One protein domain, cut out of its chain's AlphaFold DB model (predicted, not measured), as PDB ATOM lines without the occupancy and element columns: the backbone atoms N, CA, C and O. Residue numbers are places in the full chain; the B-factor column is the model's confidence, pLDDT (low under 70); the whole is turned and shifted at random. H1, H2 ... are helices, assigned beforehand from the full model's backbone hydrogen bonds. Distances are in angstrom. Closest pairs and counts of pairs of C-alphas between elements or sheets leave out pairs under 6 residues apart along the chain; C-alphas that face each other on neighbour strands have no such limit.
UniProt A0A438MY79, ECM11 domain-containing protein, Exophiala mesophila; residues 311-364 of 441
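This is residues 311 to 364 of the 441 residues of the protein "ECM11 domain-containing protein" of Exophiala mesophila (UniProt A0A438MY79). This domain has little regular structure: a short helix, H1, lies at one end of an elongated shape, a long winding link leads away from it, and two more short helices, H2 and H3, lie near each other toward the other end. The printed part has 54 residues with three named helices, H1, H2, H3 in chain order, and no named strand; the class is all helix, though these helices hold only 20 residues. The whole is loose, with a radius of gyration of the C-alphas of 13.4 A and spans of 41 by 21 by 17 A.

Find C-alpha 311 at (177.675, 199.270, 197.555); from there H1 runs to residue 315, 6.2 A. H2 holds residues 341 to 346, 8.6 A. H3 holds residues 353 to 361, 12.2 A, and ends at C-alpha 361 (183.844, 175.927, 193.990).

H1 is apart from H2 and H3. H2 and H3 are near each other, their closest C-alphas 8.2 A apart. In H1, H2 and H3 every O i to N i+4 pair is within hydrogen-bond range.

The C-alphas of Phe 311 and Lys 350, the two farthest apart, are 42.0 A apart. The printed part has no cut. Look at residues 316 to 340 for the long link; within it, residues 325 to 339 have pLDDT under 70.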
ATOM      1  N   PHE A 311     176.642 199.540 196.551       91.06
ATOM      2  CA  PHE A 311     177.675 199.270 197.555       91.06
ATOM      3  C   PHE A 311     177.324 198.037 198.404       91.06
ATOM      4  O   PHE A 311     178.165 197.161 198.579       91.06
ATOM      5  N   ASP A 312     176.066 197.915 198.840       93.31
ATOM      6  CA  ASP A 312     175.547 196.752 199.566       93.31
ATOM      7  C   ASP A 312     175.709 195.437 198.780       93.31
ATOM      8  O   ASP A 312     175.956 194.395 199.382       93.31
ATOM      9  N   ASP A 313     175.593 195.462 197.446       88.50
ATOM     10  CA  ASP A 313     175.798 194.273 196.598       88.50
ATOM     11  C   ASP A 313     177.276 193.882 196.460       88.50
ATOM     12  O   ASP A 313     177.566 192.758 196.053       88.50
ATOM     13  N   LEU A 314     178.204 194.801 196.746       88.00
ATOM     14  CA  LEU A 314     179.652 194.564 196.744       88.00
ATOM     15  C   LEU A 314     180.137 194.103 198.126       88.00
ATOM     16  O   LEU A 314     180.907 193.153 198.209       88.00
ATOM     17  N   ASP A 315     179.641 194.725 199.198       89.88
ATOM     18  CA  ASP A 315     179.955 194.388 200.599       89.88
ATOM     19  C   ASP A 315     179.478 192.971 200.987       89.88
ATOM     20  O   ASP A 315     180.067 192.306 201.835       89.88
ATOM     21  N   ARG A 316     178.441 192.462 200.306       88.31
ATOM     22  CA  ARG A 316     177.930 191.086 200.455       88.31
ATOM     23  C   ARG A 316     178.738 190.015 199.717       88.31
ATOM     24  O   ARG A 316     178.419 188.836 199.869       88.31
ATOM     25  N   ILE A 317     179.726 190.377 198.898       83.44
ATOM     26  CA  ILE A 317     180.513 189.395 198.136       83.44
ATOM     27  C   ILE A 317     181.573 188.796 199.068       83.44
ATOM     28  O   ILE A 317     182.413 189.537 199.584       83.44
ATOM     29  N   PRO A 318     181.568 187.473 199.312       80.50
ATOM     30  CA  PRO A 318     182.528 186.869 200.221       80.50
ATOM     31  C   PRO A 318     183.941 186.931 199.630       80.50
ATOM     32  O   PRO A 318     184.153 186.612 198.463       80.50
ATOM     33  N   PHE A 319     184.922 187.289 200.464       78.50
ATOM     34  CA  PHE A 319     186.313 187.598 200.083       78.50
ATOM     35  C   PHE A 319     187.067 186.499 199.304       78.50
ATOM     36  O   PHE A 319     188.165 186.739 198.805       78.50
ATOM     37  N   TRP A 320     186.536 185.276 199.274       72.06
ATOM     38  CA  TRP A 320     187.126 184.101 198.636       72.06
ATOM     39  C   TRP A 320     186.494 183.738 197.291       72.06
ATOM     40  O   TRP A 320     186.990 182.820 196.630       72.06
ATOM     41  N   LEU A 321     185.384 184.378 196.915       74.44
ATOM     42  CA  LEU A 321     184.727 184.168 195.632       74.44
ATOM     43  C   LEU A 321     185.375 185.098 194.612       74.44
ATOM     44  O   LEU A 321     185.239 186.313 194.725       74.44
ATOM     45  N   ASP A 322     186.072 184.529 193.627       76.88
ATOM     46  CA  ASP A 322     186.621 185.290 192.504       76.88
ATOM     47  C   ASP A 322     185.459 185.927 191.716       76.88
ATOM     48  O   ASP A 322     184.678 185.201 191.092       76.88
ATOM     49  N   PRO A 323     185.314 187.264 191.731       75.31
ATOM     50  CA  PRO A 323     184.181 187.943 191.114       75.31
ATOM     51  C   PRO A 323     184.245 187.974 189.581       75.31
ATOM     52  O   PRO A 323     183.287 188.417 188.941       75.31
ATOM     53  N   THR A 324     185.357 187.521 188.994       71.69
ATOM     54  CA  THR A 324     185.525 187.347 187.546       71.69
ATOM     55  C   THR A 324     185.104 185.954 187.066       71.69
ATOM     56  O   THR A 324     184.934 185.755 185.862       71.69
ATOM     57  N   MET A 325     184.889 184.998 187.982       65.75
ATOM     58  CA  MET A 325     184.363 183.670 187.664       65.75
ATOM     59  C   MET A 325     182.834 183.624 187.739       65.75
ATOM     60  O   MET A 325     182.219 184.159 188.659       65.75
ATOM     61  N   GLU A 326     182.211 182.921 186.789       64.56
ATOM     62  CA  GLU A 326     180.792 182.569 186.887       64.56
ATOM     63  C   GLU A 326     180.558 181.574 188.035       64.56
ATOM     64  O   GLU A 326     181.351 180.653 188.262       64.56
ATOM     65  N   GLU A 327     179.445 181.751 188.750       61.81
ATOM     66  CA  GLU A 327     179.049 180.891 189.865       61.81
ATOM     67  C   GLU A 327     178.816 179.452 189.375       61.81
ATOM     68  O   GLU A 327     178.002 179.195 188.484       61.81
ATOM     69  N   ALA A 328     179.559 178.496 189.938       61.72
ATOM     70  CA  ALA A 328     179.511 177.110 189.490       61.72
ATOM     71  C   ALA A 328     178.134 176.485 189.802       61.72
ATOM     72  O   ALA A 328     177.702 176.531 190.957       61.72
ATOM     73  N   PRO A 329     177.453 175.850 188.825       62.69
ATOM     74  CA  PRO A 329     176.124 175.289 189.048       62.69
ATOM     75  C   PRO A 329     176.157 174.208 190.143       62.69
ATOM     76  O   PRO A 329     177.106 173.415 190.198       62.69
ATOM     77  N   PRO A 330     175.133 174.138 191.014       61.47
ATOM     78  CA  PRO A 330     175.156 173.275 192.189       61.47
ATOM     79  C   PRO A 330     175.248 171.797 191.798       61.47
ATOM     80  O   PRO A 330     174.434 171.284 191.029       61.47
ATOM     81  N   ALA A 331     176.232 171.090 192.362       59.97
ATOM     82  CA  ALA A 331     176.493 169.689 192.041       59.97
ATOM     83  C   ALA A 331     175.351 168.758 192.509       59.97
ATOM     84  O   ALA A 331     175.272 168.399 193.694       59.97
ATOM     85  N   VAL A 332     174.492 168.369 191.563       60.28
ATOM     86  CA  VAL A 332     173.417 167.366 191.690       60.28
ATOM     87  C   VAL A 332     173.917 165.947 191.386       60.28
ATOM     88  O   VAL A 332     174.943 165.770 190.732       60.28
ATOM     89  N   ASP A 333     173.196 164.927 191.859       61.91
ATOM     90  CA  ASP A 333     173.462 163.524 191.520       61.91
ATOM     91  C   ASP A 333     172.790 163.058 190.213       61.91
ATOM     92  O   ASP A 333     172.047 163.790 189.557       61.91
ATOM     93  N   ALA A 334     173.028 161.794 189.850       62.19
ATOM     94  CA  ALA A 334     172.444 161.129 188.680       62.19
ATOM     95  C   ALA A 334     170.906 160.949 188.739       62.19
ATOM     96  O   ALA A 334     170.312 160.374 187.824       62.19
ATOM     97  N   HIS A 335     170.257 161.412 189.807       60.91
ATOM     98  CA  HIS A 335     168.809 161.431 190.004       60.91
ATOM     99  C   HIS A 335     168.269 162.860 190.223       60.91
ATOM    100  O   HIS A 335     167.078 163.023 190.482       60.91
ATOM    101  N   GLY A 336     169.118 163.888 190.093       64.44
ATOM    102  CA  GLY A 336     168.772 165.298 190.281       64.44
ATOM    103  C   GLY A 336     168.717 165.764 191.740       64.44
ATOM    104  O   GLY A 336     168.352 166.911 191.986       64.44
ATOM    105  N   ASN A 337     169.077 164.917 192.709       68.12
ATOM    106  CA  ASN A 337     169.038 165.267 194.128       68.12
ATOM    107  C   ASN A 337     170.364 165.879 194.599       68.12
ATOM    108  O   ASN A 337     171.440 165.650 194.042       68.12
ATOM    109  N   THR A 338     170.301 166.641 195.688       66.25
ATOM    110  CA  THR A 338     171.476 167.173 196.378       66.25
ATOM    111  C   THR A 338     172.053 166.124 197.332       66.25
ATOM    112  O   THR A 338     171.551 165.927 198.438       66.25
ATOM    113  N   MET A 339     173.140 165.444 196.940       69.50
ATOM    114  CA  MET A 339     173.841 164.555 197.883       69.50
ATOM    115  C   MET A 339     174.324 165.345 199.112       69.50
ATOM    116  O   MET A 339     174.878 166.438 198.936       69.50
ATOM    117  N   PRO A 340     174.214 164.789 200.334       82.06
ATOM    118  CA  PRO A 340     174.749 165.431 201.527       82.06
ATOM    119  C   PRO A 340     176.274 165.559 201.434       82.06
ATOM    120  O   PRO A 340     176.959 164.666 200.923       82.06
ATOM    121  N   LEU A 341     176.807 166.663 201.964       83.69
ATOM    122  CA  LEU A 341     178.224 167.028 201.882       83.69
ATOM    123  C   LEU A 341     179.164 165.887 202.313       83.69
ATOM    124  O   LEU A 341     180.117 165.570 201.606       83.69
ATOM    125  N   SER A 342     178.849 165.198 203.411       84.12
ATOM    126  CA  SER A 342     179.623 164.057 203.914       84.12
ATOM    127  C   SER A 342     179.722 162.890 202.919       84.12
ATOM    128  O   SER A 342     180.777 162.265 202.814       84.12
ATOM    129  N   ALA A 343     178.669 162.616 202.141       84.19
ATOM    130  CA  ALA A 343     178.670 161.570 201.115       84.19
ATOM    131  C   ALA A 343     179.429 161.993 199.846       84.19
ATOM    132  O   ALA A 343     180.059 161.145 199.207       84.19
ATOM    133  N   LYS A 344     179.416 163.292 199.509       85.12
ATOM    134  CA  LYS A 344     180.264 163.872 198.454       85.12
ATOM    135  C   LYS A 344     181.745 163.734 198.838       85.12
ATOM    136  O   LYS A 344     182.507 163.090 198.121       85.12
ATOM    137  N   LEU A 345     182.125 164.211 200.025       89.44
ATOM    138  CA  LEU A 345     183.502 164.154 200.535       89.44
ATOM    139  C   LEU A 345     184.028 162.717 200.702       89.44
ATOM    140  O   LEU A 345     185.159 162.428 200.316       89.44
ATOM    141  N   HIS A 346     183.207 161.772 201.176       87.50
ATOM    142  CA  HIS A 346     183.622 160.365 201.293       87.50
ATOM    143  C   HIS A 346     183.922 159.697 199.935       87.50
ATOM    144  O   HIS A 346     184.659 158.710 199.881       87.50
ATOM    145  N   ASN A 347     183.388 160.225 198.830       86.25
ATOM    146  CA  ASN A 347     183.672 159.745 197.477       86.25
ATOM    147  C   ASN A 347     184.647 160.641 196.696       86.25
ATOM    148  O   ASN A 347     184.944 160.320 195.547       86.25
ATOM    149  N   LEU A 348     185.208 161.691 197.309       87.31
ATOM    150  CA  LEU A 348     186.125 162.644 196.669       87.31
ATOM    151  C   LEU A 348     187.292 161.953 195.940       87.31
ATOM    152  O   LEU A 348     187.618 162.309 194.815       87.31
ATOM    153  N   THR A 349     187.864 160.902 196.534       85.50
ATOM    154  CA  THR A 349     188.968 160.110 195.951       85.50
ATOM    155  C   THR A 349     188.578 159.255 194.738       85.50
ATOM    156  O   THR A 349     189.450 158.652 194.119       85.50
ATOM    157  N   LYS A 350     187.283 159.178 194.405       87.81
ATOM    158  CA  LYS A 350     186.720 158.467 193.243       87.81
ATOM    159  C   LYS A 350     186.171 159.424 192.173       87.81
ATOM    160  O   LYS A 350     185.880 158.981 191.067       87.81
ATOM    161  N   MET A 351     185.983 160.700 192.514       84.69
ATOM    162  CA  MET A 351     185.500 161.749 191.613       84.69
ATOM    163  C   MET A 351     186.611 162.195 190.654       84.69
ATOM    164  O   MET A 351     187.787 162.167 191.027       84.69
ATOM    165  N   GLN A 352     186.270 162.652 189.444       87.44
ATOM    166  CA  GLN A 352     187.274 163.237 188.549       87.44
ATOM    167  C   GLN A 352     187.781 164.566 189.116       87.44
ATOM    168  O   GLN A 352     187.070 165.253 189.847       87.44
ATOM    169  N   VAL A 353     189.000 164.969 188.746       85.81
ATOM    170  CA  VAL A 353     189.606 166.231 189.221       85.81
ATOM    171  C   VAL A 353     188.722 167.445 188.897       85.81
ATOM    172  O   VAL A 353     188.642 168.378 189.695       85.81
ATOM    173  N   GLN A 354     187.996 167.408 187.773       83.44
ATOM    174  CA  GLN A 354     187.033 168.447 187.401       83.44
ATOM    175  C   GLN A 354     185.839 168.480 188.367       83.44
ATOM    176  O   GLN A 354     185.515 169.542 188.888       83.44
ATOM    177  N   ASP A 355     185.251 167.325 188.687       82.88
ATOM    178  CA  ASP A 355     184.125 167.214 189.625       82.88
ATOM    179  C   ASP A 355     184.532 167.623 191.051       82.88
ATOM    180  O   ASP A 355     183.769 168.285 191.748       82.88
ATOM    181  N   GLN A 356     185.747 167.260 191.486       87.44
ATOM    182  CA  GLN A 356     186.323 167.707 192.762       87.44
ATOM    183  C   GLN A 356     186.478 169.238 192.784       87.44
ATOM    184  O   GLN A 356     186.122 169.890 193.763       87.44
ATOM    185  N   THR A 357     186.964 169.826 191.687       84.25
ATOM    186  CA  THR A 357     187.129 171.283 191.553       84.25
ATOM    187  C   THR A 357     185.777 172.002 191.543       84.25
ATOM    188  O   THR A 357     185.612 173.006 192.234       84.25
ATOM    189  N   ALA A 358     184.787 171.477 190.817       82.56
ATOM    190  CA  ALA A 358     183.423 172.004 190.806       82.56
ATOM    191  C   ALA A 358     182.741 171.872 192.180       82.56
ATOM    192  O   ALA A 358     182.040 172.789 192.607       82.56
ATOM    193  N   LEU A 359     182.995 170.777 192.908       84.25
ATOM    194  CA  LEU A 359     182.518 170.587 194.276       84.25
ATOM    195  C   LEU A 359     183.048 171.686 195.201       84.25
ATOM    196  O   LEU A 359     182.244 172.384 195.801       84.25
ATOM    197  N   PHE A 360     184.367 171.890 195.285       86.25
ATOM    198  CA  PHE A 360     184.932 172.912 196.178       86.25
ATOM    199  C   PHE A 360     184.591 174.355 195.762       86.25
ATOM    200  O   PHE A 360     184.524 175.227 196.624       86.25
ATOM    201  N   ARG A 361     184.331 174.617 194.472       82.75
ATOM    202  CA  ARG A 361     183.844 175.927 193.990       82.75
ATOM    203  C   ARG A 361     182.382 176.218 194.344       82.75
ATOM    204  O   ARG A 361     182.034 177.383 194.466       82.75
ATOM    205  N   SER A 362     181.544 175.191 194.499       81.19
ATOM    206  CA  SER A 362     180.101 175.325 194.788       81.19
ATOM    207  C   SER A 362     179.747 175.183 196.280       81.19
ATOM    208  O   SER A 362     178.594 174.933 196.625       81.19
ATOM    209  N   GLN A 363     180.729 175.330 197.176       84.44
ATOM    210  CA  GLN A 363     180.533 175.309 198.630       84.44
ATOM    211  C   GLN A 363     180.299 176.715 199.199       84.44
ATOM    212  O   GLN A 363     181.069 177.631 198.912       84.44
ATOM    213  N   SER A 364     179.300 176.862 200.076       85.56
ATOM    214  CA  SER A 364     179.167 178.043 200.941       85.56
ATOM    215  C   SER A 364     180.255 178.070 202.026       85.56
ATOM    216  O   SER A 364     180.897 177.051 202.277       85.56
TER     217      SER A 364